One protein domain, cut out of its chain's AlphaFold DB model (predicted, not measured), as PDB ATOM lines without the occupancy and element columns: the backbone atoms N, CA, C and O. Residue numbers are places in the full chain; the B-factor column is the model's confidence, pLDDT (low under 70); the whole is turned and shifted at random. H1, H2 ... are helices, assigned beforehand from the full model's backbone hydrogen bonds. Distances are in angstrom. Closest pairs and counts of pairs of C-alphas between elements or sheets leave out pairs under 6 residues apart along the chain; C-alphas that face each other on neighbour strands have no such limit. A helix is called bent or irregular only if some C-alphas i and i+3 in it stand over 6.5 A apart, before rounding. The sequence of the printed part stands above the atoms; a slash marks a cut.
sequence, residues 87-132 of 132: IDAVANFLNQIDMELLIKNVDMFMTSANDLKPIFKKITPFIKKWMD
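This is residues 87 to 132 of the 132 residues of an uncharacterized protein of Bacillus circulans (UniProt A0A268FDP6). Going along the printed part from Ile 87, you trace a flat, open U: the short helix H1 makes one side, the arm H2a of the long bent helix H2 makes the base, and its other arm H2b makes the second side. The space between H1 and H2b is empty. The printed part has 46 residues with two named helices, H1 then H2, and no named strand; its class is all helix. The whole is extended, with a radius of gyration of the C-alphas of 17.2 A and spans of 45 by 25 by 7 A.

Start with H1, residues 87 to 96; a tight link of 2 residues joins it to H2, residues 99 to 130. By its hydrogen bonds H2 was assigned as one helix, but it is bent: C-alphas 115 and 118 are 6.8 A apart. Its arms H2a, residues 99 to 115, and H2b, residues 118 to 130, stand about perpendicular, at 80 degrees. H2b is itself irregular, with C-alphas 122 and 125 6.6 A apart. H1 and H2a meet only through their link, and H1 and H2b are apart. Every O i to N i+4 pair is within hydrogen-bond range in H1, against 12 of 13 in H2a and 7 of 9 in H2b.

Find C-alpha 87 at (25.347, -11.246, 50.297), where H1 begins its 14.2 A. H2a runs 24.2 A from C-alpha 99 at (42.049, -16.030, 51.456). H2b runs 19.4 A and ends at C-alpha 130, at (47.369, 4.518, 21.417).

The two C-alphas farthest apart are those of Asp 88 and Lys 129, 45.1 A. The printed part has no cut and ends at Asp 132, the chain's last residue. Mean pLDDT of the printed part is 72.3; look for values under 70 at residues 87, 94, 110, 112 to 117, 120 and 132.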
ATOM      1  N   ILE A  87      24.190 -11.494  49.424       62.81
ATOM      2  CA  ILE A  87      25.347 -11.246  50.297       62.81
ATOM      3  C   ILE A  87      25.754 -12.538  51.010       62.81
ATOM      4  O   ILE A  87      26.944 -12.820  51.105       62.81
ATOM      5  N   ASP A  88      24.790 -13.354  51.438       72.12
ATOM      6  CA  ASP A  88      25.049 -14.632  52.110       72.12
ATOM      7  C   ASP A  88      25.614 -15.699  51.149       72.12
ATOM      8  O   ASP A  88      26.523 -16.456  51.494       72.12
ATOM      9  N   ALA A  89      25.164 -15.709  49.889       70.75
ATOM     10  CA  ALA A  89      25.743 -16.548  48.836       70.75
ATOM     11  C   ALA A  89      27.188 -16.140  48.495       70.75
ATOM     12  O   ALA A  89      28.061 -17.002  48.356       70.75
ATOM     13  N   VAL A  90      27.461 -14.834  48.408       70.69
ATOM     14  CA  VAL A  90      28.816 -14.301  48.201       70.69
ATOM     15  C   VAL A  90      29.695 -14.565  49.424       70.69
ATOM     16  O   VAL A  90      30.839 -14.972  49.260       70.69
ATOM     17  N   ALA A  91      29.174 -14.416  50.641       70.94
ATOM     18  CA  ALA A  91      29.897 -14.720  51.872       70.94
ATOM     19  C   ALA A  91      30.251 -16.213  51.968       70.94
ATOM     20  O   ALA A  91      31.387 -16.552  52.286       70.94
ATOM     21  N   ASN A  92      29.328 -17.110  51.610       75.75
ATOM     22  CA  ASN A  92      29.607 -18.545  51.541       75.75
ATOM     23  C   ASN A  92      30.647 -18.897  50.471       75.75
ATOM     24  O   ASN A  92      31.490 -19.761  50.707       75.75
ATOM     25  N   PHE A  93      30.632 -18.218  49.323       70.06
ATOM     26  CA  PHE A  93      31.660 -18.380  48.295       70.06
ATOM     27  C   PHE A  93      33.028 -17.852  48.760       70.06
ATOM     28  O   PHE A  93      34.038 -18.530  48.591       70.06
ATOM     29  N   LEU A  94      33.067 -16.690  49.418       69.25
ATOM     30  CA  LEU A  94      34.286 -16.118  50.001       69.25
ATOM     31  C   LEU A  94      34.855 -16.985  51.132       69.25
ATOM     32  O   LEU A  94      36.069 -17.087  51.253       69.25
ATOM     33  N   ASN A  95      34.005 -17.661  51.908       71.38
ATOM     34  CA  ASN A  95      34.433 -18.611  52.940       71.38
ATOM     35  C   ASN A  95      35.034 -19.902  52.359       71.38
ATOM     36  O   ASN A  95      35.809 -20.574  53.036       71.38
ATOM     37  N   GLN A  96      34.674 -20.268  51.125       73.69
ATOM     38  CA  GLN A  96      35.281 -21.396  50.406       73.69
ATOM     39  C   GLN A  96      36.608 -21.019  49.745       73.69
ATOM     40  O   GLN A  96      37.394 -21.901  49.392       73.69
ATOM     41  N   ILE A  97      36.860 -19.722  49.564       72.38
ATOM     42  CA  ILE A  97      38.134 -19.228  49.068       72.38
ATOM     43  C   ILE A  97      39.110 -19.195  50.239       72.38
ATOM     44  O   ILE A  97      38.905 -18.512  51.239       72.38
ATOM     45  N   ASP A  98      40.218 -19.912  50.085       77.19
ATOM     46  CA  ASP A  98      41.355 -19.768  50.979       77.19
ATOM     47  C   ASP A  98      42.000 -18.392  50.741       77.19
ATOM     48  O   ASP A  98      42.835 -18.198  49.851       77.19
ATOM     49  N   MET A  99      41.555 -17.405  51.520       76.38
ATOM     50  CA  MET A  99      42.049 -16.030  51.456       76.38
ATOM     51  C   MET A  99      43.543 -15.952  51.792       76.38
ATOM     52  O   MET A  99      44.227 -15.060  51.295       76.38
ATOM     53  N   GLU A 100      44.079 -16.893  52.574       73.44
ATOM     54  CA  GLU A 100      45.509 -16.968  52.871       73.44
ATOM     55  C   GLU A 100      46.298 -17.399  51.627       73.44
ATOM     56  O   GLU A 100      47.318 -16.790  51.294       73.44
ATOM     57  N   LEU A 101      45.800 -18.397  50.893       77.50
ATOM     58  CA  LEU A 101      46.370 -18.813  49.610       77.50
ATOM     59  C   LEU A 101      46.249 -17.715  48.546       77.50
ATOM     60  O   LEU A 101      47.195 -17.474  47.794       77.50
ATOM     61  N   LEU A 102      45.112 -17.017  48.500       78.25
ATOM     62  CA  LEU A 102      44.900 -15.900  47.584       78.25
ATOM     63  C   LEU A 102      45.877 -14.761  47.875       78.25
ATOM     64  O   LEU A 102      46.546 -14.293  46.959       78.25
ATOM     65  N   ILE A 103      46.017 -14.352  49.137       77.75
ATOM     66  CA  ILE A 103      46.953 -13.295  49.533       77.75
ATOM     67  C   ILE A 103      48.400 -13.715  49.250       77.75
ATOM     68  O   ILE A 103      49.159 -12.899  48.737       77.75
ATOM     69  N   LYS A 104      48.781 -14.978  49.484       77.50
ATOM     70  CA  LYS A 104      50.117 -15.493  49.118       77.50
ATOM     71  C   LYS A 104      50.370 -15.439  47.612       77.50
ATOM     72  O   LYS A 104      51.455 -15.045  47.193       77.50
ATOM     73  N   ASN A 105      49.381 -15.792  46.793       78.06
ATOM     74  CA  ASN A 105      49.494 -15.704  45.336       78.06
ATOM     75  C   ASN A 105      49.515 -14.251  44.849       78.06
ATOM     76  O   ASN A 105      50.227 -13.941  43.898       78.06
ATOM     77  N   VAL A 106      48.779 -13.353  45.508       77.06
ATOM     78  CA  VAL A 106      48.824 -11.914  45.233       77.06
ATOM     79  C   VAL A 106      50.177 -11.331  45.633       77.06
ATOM     80  O   VAL A 106      50.725 -10.547  44.871       77.06
ATOM     81  N   ASP A 107      50.759 -11.734  46.761       74.31
ATOM     82  CA  ASP A 107      52.091 -11.291  47.179       74.31
ATOM     83  C   ASP A 107      53.182 -11.849  46.251       74.31
ATOM     84  O   ASP A 107      54.068 -11.117  45.813       74.31
ATOM     85  N   MET A 108      53.063 -13.112  45.824       77.94
ATOM     86  CA  MET A 108      53.913 -13.711  44.786       77.94
ATOM     87  C   MET A 108      53.769 -12.984  43.438       77.94
ATOM     88  O   MET A 108      54.752 -12.721  42.744       77.94
ATOM     89  N   PHE A 109      52.549 -12.595  43.073       75.25
ATOM     90  CA  PHE A 109      52.295 -11.794  41.885       75.25
ATOM     91  C   PHE A 109      52.881 -10.386  42.022       75.25
ATOM     92  O   PHE A 109      53.554  -9.933  41.107       75.25
ATOM     93  N   MET A 110      52.706  -9.706  43.155       69.62
ATOM     94  CA  MET A 110      53.232  -8.358  43.404       69.62
ATOM     95  C   MET A 110      54.762  -8.337  43.467       69.62
ATOM     96  O   MET A 110      55.397  -7.425  42.933       69.62
ATOM     97  N   THR A 111      55.368  -9.363  44.057       73.81
ATOM     98  CA  THR A 111      56.822  -9.558  44.032       73.81
ATOM     99  C   THR A 111      57.314  -9.820  42.608       73.81
ATOM    100  O   THR A 111      58.249  -9.148  42.178       73.81
ATOM    101  N   SER A 112      56.624 -10.648  41.812       64.06
ATOM    102  CA  SER A 112      56.924 -10.791  40.375       64.06
ATOM    103  C   SER A 112      56.629  -9.515  39.564       64.06
ATOM    104  O   SER A 112      57.280  -9.225  38.562       64.06
ATOM    105  N   ALA A 113      55.686  -8.685  40.011       62.78
ATOM    106  CA  ALA A 113      55.327  -7.433  39.359       62.78
ATOM    107  C   ALA A 113      56.406  -6.361  39.545       62.78
ATOM    108  O   ALA A 113      56.568  -5.499  38.677       62.78
ATOM    109  N   ASN A 114      57.204  -6.439  40.613       64.94
ATOM    110  CA  ASN A 114      58.428  -5.647  40.728       64.94
ATOM    111  C   ASN A 114      59.442  -5.995  39.623       64.94
ATOM    112  O   ASN A 114      60.091  -5.079  39.110       64.94
ATOM    113  N   ASP A 115      59.494  -7.251  39.174       64.12
ATOM    114  CA  ASP A 115      60.298  -7.672  38.016       64.12
ATOM    115  C   ASP A 115      59.638  -7.309  36.673       64.12
ATOM    116  O   ASP A 115      60.323  -7.089  35.672       64.12
ATOM    117  N   LEU A 116      58.310  -7.152  36.642       62.19
ATOM    118  CA  LEU A 116      57.566  -6.655  35.477       62.19
ATOM    119  C   LEU A 116      57.573  -5.121  35.365       62.19
ATOM    120  O   LEU A 116      57.285  -4.580  34.298       62.19
ATOM    121  N   LYS A 117      57.941  -4.386  36.419       65.50
ATOM    122  CA  LYS A 117      58.084  -2.918  36.422       65.50
ATOM    123  C   LYS A 117      58.882  -2.362  35.227       65.50
ATOM    124  O   LYS A 117      58.422  -1.391  34.618       65.50
ATOM    125  N   PRO A 118      60.046  -2.923  34.830       71.94
ATOM    126  CA  PRO A 118      60.738  -2.506  33.609       71.94
ATOM    127  C   PRO A 118      59.942  -2.794  32.327       71.94
ATOM    128  O   PRO A 118      60.053  -2.030  31.369       71.94
ATOM    129  N   ILE A 119      59.133  -3.852  32.293       71.38
ATOM    130  CA  ILE A 119      58.295  -4.216  31.143       71.38
ATOM    131  C   ILE A 119      57.117  -3.244  31.024       71.38
ATOM    132  O   ILE A 119      56.916  -2.672  29.956       71.38
ATOM    133  N   PHE A 120      56.431  -2.925  32.123       64.12
ATOM    134  CA  PHE A 120      55.394  -1.888  32.130       64.12
ATOM    135  C   PHE A 120      55.939  -0.520  31.711       64.12
ATOM    136  O   PHE A 120      55.301   0.152  30.909       64.12
ATOM    137  N   LYS A 121      57.155  -0.143  32.143       71.44
ATOM    138  CA  LYS A 121      57.839   1.074  31.660       71.44
ATOM    139  C   LYS A 121      58.102   1.065  30.151       71.44
ATOM    140  O   LYS A 121      58.041   2.115  29.510       71.44
ATOM    141  N   LYS A 122      58.404  -0.099  29.575       71.75
ATOM    142  CA  LYS A 122      58.581  -0.253  28.125       71.75
ATOM    143  C   LYS A 122      57.255  -0.192  27.375       71.75
ATOM    144  O   LYS A 122      57.247   0.313  26.263       71.75
ATOM    145  N   ILE A 123      56.158  -0.649  27.978       76.00
ATOM    146  CA  ILE A 123      54.823  -0.674  27.361       76.00
ATOM    147  C   ILE A 123      54.098   0.677  27.512       76.00
ATOM    148  O   ILE A 123      53.365   1.075  26.609       76.00
ATOM    149  N   THR A 124      54.354   1.444  28.580       73.00
ATOM    150  CA  THR A 124      53.780   2.789  28.793       73.00
ATOM    151  C   THR A 124      53.828   3.721  27.576       73.00
ATOM    152  O   THR A 124      52.795   4.315  27.275       73.00
ATOM    153  N   PRO A 125      54.952   3.885  26.846       78.94
ATOM    154  CA  PRO A 125      54.973   4.741  25.659       78.94
ATOM    155  C   PRO A 125      54.086   4.220  24.518       78.94
ATOM    156  O   PRO A 125      53.536   5.028  23.777       78.94
ATOM    157  N   PHE A 126      53.902   2.903  24.387       79.00
ATOM    158  CA  PHE A 126      53.017   2.319  23.375       79.00
ATOM    159  C   PHE A 126      51.542   2.522  23.726       79.00
ATOM    160  O   PHE A 126      50.763   2.883  22.852       79.00
ATOM    161  N   ILE A 127      51.177   2.376  25.005       78.06
ATOM    162  CA  ILE A 127      49.822   2.690  25.486       78.06
ATOM    163  C   ILE A 127      49.537   4.184  25.313       78.06
ATOM    164  O   ILE A 127      48.479   4.557  24.820       78.06
ATOM    165  N   LYS A 128      50.499   5.051  25.655       76.75
ATOM    166  CA  LYS A 128      50.358   6.500  25.481       76.75
ATOM    167  C   LYS A 128      50.148   6.883  24.014       76.75
ATOM    168  O   LYS A 128      49.320   7.731  23.745       76.75
ATOM    169  N   LYS A 129      50.856   6.231  23.085       75.69
ATOM    170  CA  LYS A 129      50.701   6.432  21.634       75.69
ATOM    171  C   LYS A 129      49.362   5.919  21.082       75.69
ATOM    172  O   LYS A 129      48.984   6.294  19.985       75.69
ATOM    173  N   TRP A 130      48.689   5.023  21.796       79.00
ATOM    174  CA  TRP A 130      47.369   4.518  21.417       79.00
ATOM    175  C   TRP A 130      46.223   5.382  21.971       79.00
ATOM    176  O   TRP A 130      45.122   5.355  21.435       79.00
ATOM    177  N   MET A 131      46.481   6.129  23.048       72.94
ATOM    178  CA  MET A 131      45.504   6.989  23.725       72.94
ATOM    179  C   MET A 131      45.533   8.454  23.239       72.94
ATOM    180  O   MET A 131      44.720   9.252  23.697       72.94
ATOM    181  N   ASP A 132      46.481   8.789  22.362       58.56
ATOM    182  CA  ASP A 132      46.671  10.085  21.693       58.56
ATOM    183  C   ASP A 132      46.229   9.952  20.225       58.56
ATOM    184  O   ASP A 132      45.529  10.857  19.720       58.56
TER     185      ASP A 132